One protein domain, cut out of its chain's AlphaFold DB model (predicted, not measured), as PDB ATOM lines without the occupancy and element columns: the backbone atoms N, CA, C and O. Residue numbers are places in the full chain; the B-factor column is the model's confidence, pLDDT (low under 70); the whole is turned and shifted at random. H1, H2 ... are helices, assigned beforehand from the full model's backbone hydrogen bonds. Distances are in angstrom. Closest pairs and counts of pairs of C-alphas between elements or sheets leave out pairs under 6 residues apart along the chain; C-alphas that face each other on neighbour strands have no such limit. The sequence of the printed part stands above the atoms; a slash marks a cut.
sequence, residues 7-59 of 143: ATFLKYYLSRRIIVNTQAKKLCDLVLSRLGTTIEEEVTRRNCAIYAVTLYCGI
ATOM      1  N   ALA A   7     133.086 229.693  36.600       69.56
ATOM      2  CA  ALA A   7     133.005 229.829  35.149       69.56
ATOM      3  C   ALA A   7     134.297 229.393  34.436       69.56
ATOM      4  O   ALA A   7     134.242 228.759  33.383       69.56
ATOM      5  N   THR A   8     135.462 229.691  35.012       71.19
ATOM      6  CA  THR A   8     136.768 229.271  34.487       71.19
ATOM      7  C   THR A   8     136.935 227.758  34.599       71.19
ATOM      8  O   THR A   8     137.371 227.113  33.644       71.19
ATOM      9  N   PHE A   9     136.542 227.187  35.740       69.44
ATOM     10  CA  PHE A   9     136.584 225.747  35.976       69.44
ATOM     11  C   PHE A   9     135.667 224.989  35.009       69.44
ATOM     12  O   PHE A   9     136.128 224.072  34.334       69.44
ATOM     13  N   LEU A  10     134.409 225.420  34.870       68.00
ATOM     14  CA  LEU A  10     133.440 224.796  33.966       68.00
ATOM     15  C   LEU A  10     133.902 224.884  32.508       68.00
ATOM     16  O   LEU A  10     133.967 223.862  31.830       68.00
ATOM     17  N   LYS A  11     134.330 226.060  32.029       69.25
ATOM     18  CA  LYS A  11     134.845 226.212  30.655       69.25
ATOM     19  C   LYS A  11     136.022 225.279  30.366       69.25
ATOM     20  O   LYS A  11     136.066 224.653  29.307       69.25
ATOM     21  N   TYR A  12     136.966 225.176  31.299       68.19
ATOM     22  CA  TYR A  12     138.137 224.315  31.159       68.19
ATOM     23  C   TYR A  12     137.781 222.824  31.208       68.19
ATOM     24  O   TYR A  12     138.258 222.053  30.373       68.19
ATOM     25  N   TYR A  13     136.928 222.422  32.154       64.56
ATOM     26  CA  TYR A  13     136.455 221.047  32.314       64.56
ATOM     27  C   TYR A  13     135.756 220.549  31.041       64.56
ATOM     28  O   TYR A  13     136.101 219.492  30.514       64.56
ATOM     29  N   LEU A  14     134.872 221.369  30.470       61.88
ATOM     30  CA  LEU A  14     134.145 221.052  29.237       61.88
ATOM     31  C   LEU A  14     135.063 221.003  28.014       61.88
ATOM     32  O   LEU A  14     134.924 220.117  27.176       61.88
ATOM     33  N   SER A  15     136.039 221.912  27.937       63.16
ATOM     34  CA  SER A  15     136.987 221.985  26.817       63.16
ATOM     35  C   SER A  15     137.970 220.810  26.782       63.16
ATOM     36  O   SER A  15     138.504 220.492  25.723       63.16
ATOM     37  N   ARG A  16     138.250 220.173  27.931       57.94
ATOM     38  CA  ARG A  16     139.231 219.078  28.032       57.94
ATOM     39  C   ARG A  16     138.636 217.683  28.205       57.94
ATOM     40  O   ARG A  16     139.403 216.730  28.061       57.94
ATOM     41  N   ARG A  17     137.343 217.520  28.528       57.19
ATOM     42  CA  ARG A  17     136.839 216.199  28.947       57.19
ATOM     43  C   ARG A  17     135.581 215.637  28.305       57.19
ATOM     44  O   ARG A  17     135.459 214.420  28.380       57.19
ATOM     45  N   ILE A  18     134.699 216.397  27.651       51.28
ATOM     46  CA  ILE A  18     133.475 215.781  27.103       51.28
ATOM     47  C   ILE A  18     133.152 216.263  25.694       51.28
ATOM     48  O   ILE A  18     132.624 217.346  25.455       51.28
ATOM     49  N   ILE A  19     133.416 215.353  24.762       50.97
ATOM     50  CA  ILE A  19     132.744 215.252  23.476       50.97
ATOM     51  C   ILE A  19     131.298 214.802  23.779       50.97
ATOM     52  O   ILE A  19     131.076 213.678  24.210       50.97
ATOM     53  N   VAL A  20     130.332 215.703  23.556       55.78
ATOM     54  CA  VAL A  20     128.924 215.403  23.209       55.78
ATOM     55  C   VAL A  20     128.066 214.738  24.307       55.78
ATOM     56  O   VAL A  20     127.505 213.668  24.110       55.78
ATOM     57  N   ASN A  21     127.865 215.400  25.452       65.12
ATOM     58  CA  ASN A  21     126.725 215.090  26.328       65.12
ATOM     59  C   ASN A  21     125.729 216.262  26.314       65.12
ATOM     60  O   ASN A  21     126.021 217.358  26.795       65.12
ATOM     61  N   THR A  22     124.544 216.027  25.745       72.44
ATOM     62  CA  THR A  22     123.462 217.016  25.599       72.44
ATOM     63  C   THR A  22     123.042 217.632  26.933       72.44
ATOM     64  O   THR A  22     122.683 218.806  26.985       72.44
ATOM     65  N   GLN A  23     123.107 216.870  28.024       74.56
ATOM     66  CA  GLN A  23     122.734 217.351  29.352       74.56
ATOM     67  C   GLN A  23     123.855 218.188  29.987       74.56
ATOM     68  O   GLN A  23     123.559 219.216  30.586       74.56
ATOM     69  N   ALA A  24     125.130 217.835  29.759       76.38
ATOM     70  CA  ALA A  24     126.278 218.662  30.164       76.38
ATOM     71  C   ALA A  24     126.217 220.051  29.519       76.38
ATOM     72  O   ALA A  24     126.429 221.071  30.173       76.38
ATOM     73  N   LYS A  25     125.874 220.094  28.226       79.81
ATOM     74  CA  LYS A  25     125.703 221.347  27.489       79.81
ATOM     75  C   LYS A  25     124.573 222.192  28.084       79.81
ATOM     76  O   LYS A  25     124.802 223.347  28.418       79.81
ATOM     77  N   LYS A  26     123.398 221.588  28.303       82.81
ATOM     78  CA  LYS A  26     122.249 222.259  28.936       82.81
ATOM     79  C   LYS A  26     122.578 222.793  30.329       82.81
ATOM     80  O   LYS A  26     122.203 223.918  30.644       82.81
ATOM     81  N   LEU A  27     123.296 222.019  31.143       86.50
ATOM     82  CA  LEU A  27     123.767 222.466  32.451       86.50
ATOM     83  C   LEU A  27     124.606 223.740  32.324       86.50
ATOM     84  O   LEU A  27     124.377 224.712  33.038       86.50
ATOM     85  N   CYS A  28     125.564 223.747  31.403       83.12
ATOM     86  CA  CYS A  28     126.485 224.865  31.257       83.12
ATOM     87  C   CYS A  28     125.795 226.112  30.718       83.12
ATOM     88  O   CYS A  28     126.025 227.195  31.252       83.12
ATOM     89  N   ASP A  29     124.914 225.951  29.733       85.75
ATOM     90  CA  ASP A  29     124.121 227.048  29.180       85.75
ATOM     91  C   ASP A  29     123.257 227.705  30.270       85.75
ATOM     92  O   ASP A  29     123.172 228.929  30.344       85.75
ATOM     93  N   LEU A  30     122.668 226.907  31.170       88.69
ATOM     94  CA  LEU A  30     121.807 227.410  32.241       88.69
ATOM     95  C   LEU A  30     122.591 227.999  33.419       88.69
ATOM     96  O   LEU A  30     122.219 229.058  33.922       88.69
ATOM     97  N   VAL A  31     123.691 227.380  33.850       87.44
ATOM     98  CA  VAL A  31     124.513 227.884  34.967       87.44
ATOM     99  C   VAL A  31     125.261 229.160  34.581       87.44
ATOM    100  O   VAL A  31     125.371 230.078  35.393       87.44
ATOM    101  N   LEU A  32     125.753 229.231  33.341       87.00
ATOM    102  CA  LEU A  32     126.500 230.376  32.813       87.00
ATOM    103  C   LEU A  32     125.607 231.385  32.078       87.00
ATOM    104  O   LEU A  32     126.122 232.306  31.441       87.00
ATOM    105  N   SER A  33     124.285 231.219  32.163       88.19
ATOM    106  CA  SER A  33     123.314 232.151  31.595       88.19
ATOM    107  C   SER A  33     123.465 233.553  32.188       88.19
ATOM    108  O   SER A  33     123.865 233.738  33.343       88.19
ATOM    109  N   ARG A  34     123.130 234.560  31.376       89.88
ATOM    110  CA  ARG A  34     123.122 235.961  31.799       89.88
ATOM    111  C   ARG A  34     122.138 236.147  32.959       89.88
ATOM    112  O   ARG A  34     121.063 235.557  32.959       89.88
ATOM    113  N   LEU A  35     122.526 236.975  33.926       88.12
ATOM    114  CA  LEU A  35     121.683 237.355  35.060       88.12
ATOM    115  C   LEU A  35     120.373 237.987  34.570       88.12
ATOM    116  O   LEU A  35     120.387 238.741  33.590       88.12
ATOM    117  N   GLY A  36     119.273 237.674  35.258       87.25
ATOM    118  CA  GLY A  36     117.972 238.289  35.001       87.25
ATOM    119  C   GLY A  36     118.004 239.792  35.272       87.25
ATOM    120  O   GLY A  36     118.767 240.265  36.118       87.25
ATOM    121  N   THR A  37     117.197 240.549  34.534       89.44
ATOM    122  CA  THR A  37     117.048 241.998  34.739       89.44
ATOM    123  C   THR A  37     115.980 242.330  35.774       89.44
ATOM    124  O   THR A  37     116.010 243.406  36.368       89.44
ATOM    125  N   THR A  38     115.094 241.372  36.043       94.81
ATOM    126  CA  THR A  38     114.113 241.394  37.128       94.81
ATOM    127  C   THR A  38     114.362 240.255  38.115       94.81
ATOM    128  O   THR A  38     115.104 239.302  37.841       94.81
ATOM    129  N   ILE A  39     113.741 240.343  39.292       91.19
ATOM    130  CA  ILE A  39     113.840 239.299  40.316       91.19
ATOM    131  C   ILE A  39     113.189 238.006  39.819       91.19
ATOM    132  O   ILE A  39     113.744 236.928  40.008       91.19
ATOM    133  N   GLU A  40     112.055 238.102  39.134       93.50
ATOM    134  CA  GLU A  40     111.286 236.970  38.616       93.50
ATOM    135  C   GLU A  40     112.068 236.205  37.538       93.50
ATOM    136  O   GLU A  40     112.120 234.969  37.554       93.50
ATOM    137  N   GLU A  41     112.738 236.929  36.638       91.31
ATOM    138  CA  GLU A  41     113.635 236.348  35.634       91.31
ATOM    139  C   GLU A  41     114.814 235.627  36.292       91.31
ATOM    140  O   GLU A  41     115.152 234.503  35.917       91.31
ATOM    141  N   GLU A  42     115.428 236.243  37.305       91.06
ATOM    142  CA  GLU A  42     116.577 235.672  38.005       91.06
ATOM    143  C   GLU A  42     116.195 234.446  38.850       91.06
ATOM    144  O   GLU A  42     116.944 233.467  38.890       91.06
ATOM    145  N   VAL A  43     115.019 234.449  39.484       94.00
ATOM    146  CA  VAL A  43     114.463 233.285  40.195       94.00
ATOM    147  C   VAL A  43     114.217 232.140  39.218       94.00
ATOM    148  O   VAL A  43     114.631 231.008  39.476       94.00
ATOM    149  N   THR A  44     113.622 232.432  38.062       93.44
ATOM    150  CA  THR A  44     113.385 231.435  37.011       93.44
ATOM    151  C   THR A  44     114.701 230.848  36.505       93.44
ATOM    152  O   THR A  44     114.863 229.628  36.459       93.44
ATOM    153  N   ARG A  45     115.692 231.698  36.208       93.69
ATOM    154  CA  ARG A  45     117.037 231.289  35.783       93.69
ATOM    155  C   ARG A  45     117.706 230.370  36.807       93.69
ATOM    156  O   ARG A  45     118.233 229.321  36.433       93.69
ATOM    157  N   ARG A  46     117.661 230.729  38.097       94.06
ATOM    158  CA  ARG A  46     118.226 229.922  39.193       94.06
ATOM    159  C   ARG A  46     117.542 228.568  39.311       94.06
ATOM    160  O   ARG A  46     118.238 227.561  39.369       94.06
ATOM    161  N   ASN A  47     116.213 228.532  39.286       95.62
ATOM    162  CA  ASN A  47     115.453 227.283  39.368       95.62
ATOM    163  C   ASN A  47     115.778 226.349  38.193       95.62
ATOM    164  O   ASN A  47     116.023 225.160  38.401       95.62
ATOM    165  N   CYS A  48     115.878 226.890  36.976       91.75
ATOM    166  CA  CYS A  48     116.296 226.130  35.798       91.75
ATOM    167  C   CYS A  48     117.729 225.588  35.930       91.75
ATOM    168  O   CYS A  48     117.975 224.426  35.608       91.75
ATOM    169  N   ALA A  49     118.670 226.395  36.427       91.38
ATOM    170  CA  ALA A  49     120.047 225.961  36.656       91.38
ATOM    171  C   ALA A  49     120.137 224.857  37.725       91.38
ATOM    172  O   ALA A  49     120.843 223.873  37.520       91.38
ATOM    173  N   ILE A  50     119.386 224.978  38.826       91.75
ATOM    174  CA  ILE A  50     119.314 223.958  39.886       91.75
ATOM    175  C   ILE A  50     118.790 222.639  39.317       91.75
ATOM    176  O   ILE A  50     119.425 221.602  39.496       91.75
ATOM    177  N   TYR A  51     117.684 222.676  38.571       89.44
ATOM    178  CA  TYR A  51     117.121 221.480  37.946       89.44
ATOM    179  C   TYR A  51     118.112 220.815  36.980       89.44
ATOM    180  O   TYR A  51     118.265 219.595  36.974       89.44
ATOM    181  N   ALA A  52     118.845 221.615  36.203       87.50
ATOM    182  CA  ALA A  52     119.867 221.103  35.299       87.50
ATOM    183  C   ALA A  52     121.043 220.444  36.036       87.50
ATOM    184  O   ALA A  52     121.546 219.425  35.563       87.50
ATOM    185  N   VAL A  53     121.457 220.976  37.194       87.06
ATOM    186  CA  VAL A  53     122.464 220.338  38.063       87.06
ATOM    187  C   VAL A  53     121.952 218.988  38.547       87.06
ATOM    188  O   VAL A  53     122.657 217.992  38.410       87.06
ATOM    189  N   THR A  54     120.718 218.930  39.055       86.56
ATOM    190  CA  THR A  54     120.113 217.683  39.543       86.56
ATOM    191  C   THR A  54     120.062 216.612  38.457       86.56
ATOM    192  O   THR A  54     120.456 215.475  38.708       86.56
ATOM    193  N   LEU A  55     119.634 216.972  37.244       84.94
ATOM    194  CA  LEU A  55     119.617 216.048  36.109       84.94
ATOM    195  C   LEU A  55     121.019 215.556  35.752       84.94
ATOM    196  O   LEU A  55     121.214 214.369  35.510       84.94
ATOM    197  N   TYR A  56     121.998 216.458  35.751       81.75
ATOM    198  CA  TYR A  56     123.365 216.133  35.383       81.75
ATOM    199  C   TYR A  56     124.065 215.213  36.383       81.75
ATOM    200  O   TYR A  56     124.767 214.293  35.974       81.75
ATOM    201  N   CYS A  57     123.839 215.413  37.684       81.62
ATOM    202  CA  CYS A  57     124.402 214.561  38.732       81.62
ATOM    203  C   CYS A  57     123.975 213.089  38.610       81.62
ATOM    204  O   CYS A  57     124.691 212.216  39.092       81.62
ATOM    205  N   GLY A  58     122.832 212.811  37.973       74.69
ATOM    206  CA  GLY A  58     122.365 211.452  37.694       74.69
ATOM    207  C   GLY A  58     123.012 210.794  36.471       74.69
ATOM    208  O   GLY A  58     122.706 209.640  36.179       74.69
ATOM    209  N   ILE A  59     123.873 211.500  35.735       71.88
ATOM    210  CA  ILE A  59     124.515 210.975  34.531       71.88
ATOM    211  C   ILE A  59     125.915 210.480  34.853       71.88
ATOM    212  O   ILE A  59     126.747 211.203  35.399       71.88
TER     213      ILE A  59
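Overview. This is residues 7 to 59 of the 143 residues of an uncharacterized protein of Bipolaris oryzae ATCC 44560 (UniProt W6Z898). What does the model look like? It is a helical hairpin in which the long helix H3 and the shorter H2 run side by side in opposite ways, with H1 loosely placed on the side of H2 away from H3. The three helices follow each other back and forth, and residues 15 to 20, of which 15 to 17 belong to H1, stick out near the turn between H1 and H2. What is it made of? The 53 printed residues hold three named helices, H1, H2 and H3 in chain order, and no named strand; the class is all helix. How compact is it? It is only just compact, close to loose, with a radius of gyration of the C-alphas of 11.9 A, and it is only just elongated, spanning 35 by 23 by 14 A.

Arrangement. What stands beside the longest helix? H3, residues 39 to 57, and H2, residues 22 to 31, touch, with their closest C-alphas, those of Leu 30 and Ala 49, 5.0 A apart. They form a helical hairpin and run opposite ways at a shallow tilt of 33 degrees, only just short of steep. Where is the remaining helix? H1, residues 7 to 17, is close to H2 but not clearly touching it: their closest C-alphas, those of Leu 10 and Cys 28, are 7.5 A apart. H1 and H2 run opposite ways at a shallow tilt of 13 degrees, and H1 and H3 are apart. What do the backbones show? In H1, H2 and H3 every O i to N i+4 pair is within hydrogen-bond range.

Along the chain. Where does H3 lie? Its 19 residues run from C-alpha 39 at (113.840, 239.299, 40.316) to C-alpha 57 at (124.402, 214.561, 38.732), 26.9 A. Where are the shorter helices? H2, residues 22 to 31, is 14.4 A long from first to last C-alpha. H1, residues 7 to 17, is 15.5 A long and begins at C-alpha 7, at (133.005, 229.829, 35.149).

Size, cuts and confidence. How far does the printed part reach? The two C-alphas farthest apart are those of Ile 19 and Ile 39, at 34.9 A. How are the helices linked? A tight link of 4 residues joins H1 to H2 and a short link of 7 residues joins H2 to H3; the printed part has no cut. Where is confidence low? The mean pLDDT of the printed part is 80.1, and residue 7 and residues 9 to 21 are under 70. The mean of H1 is 65, that of H3 is 90.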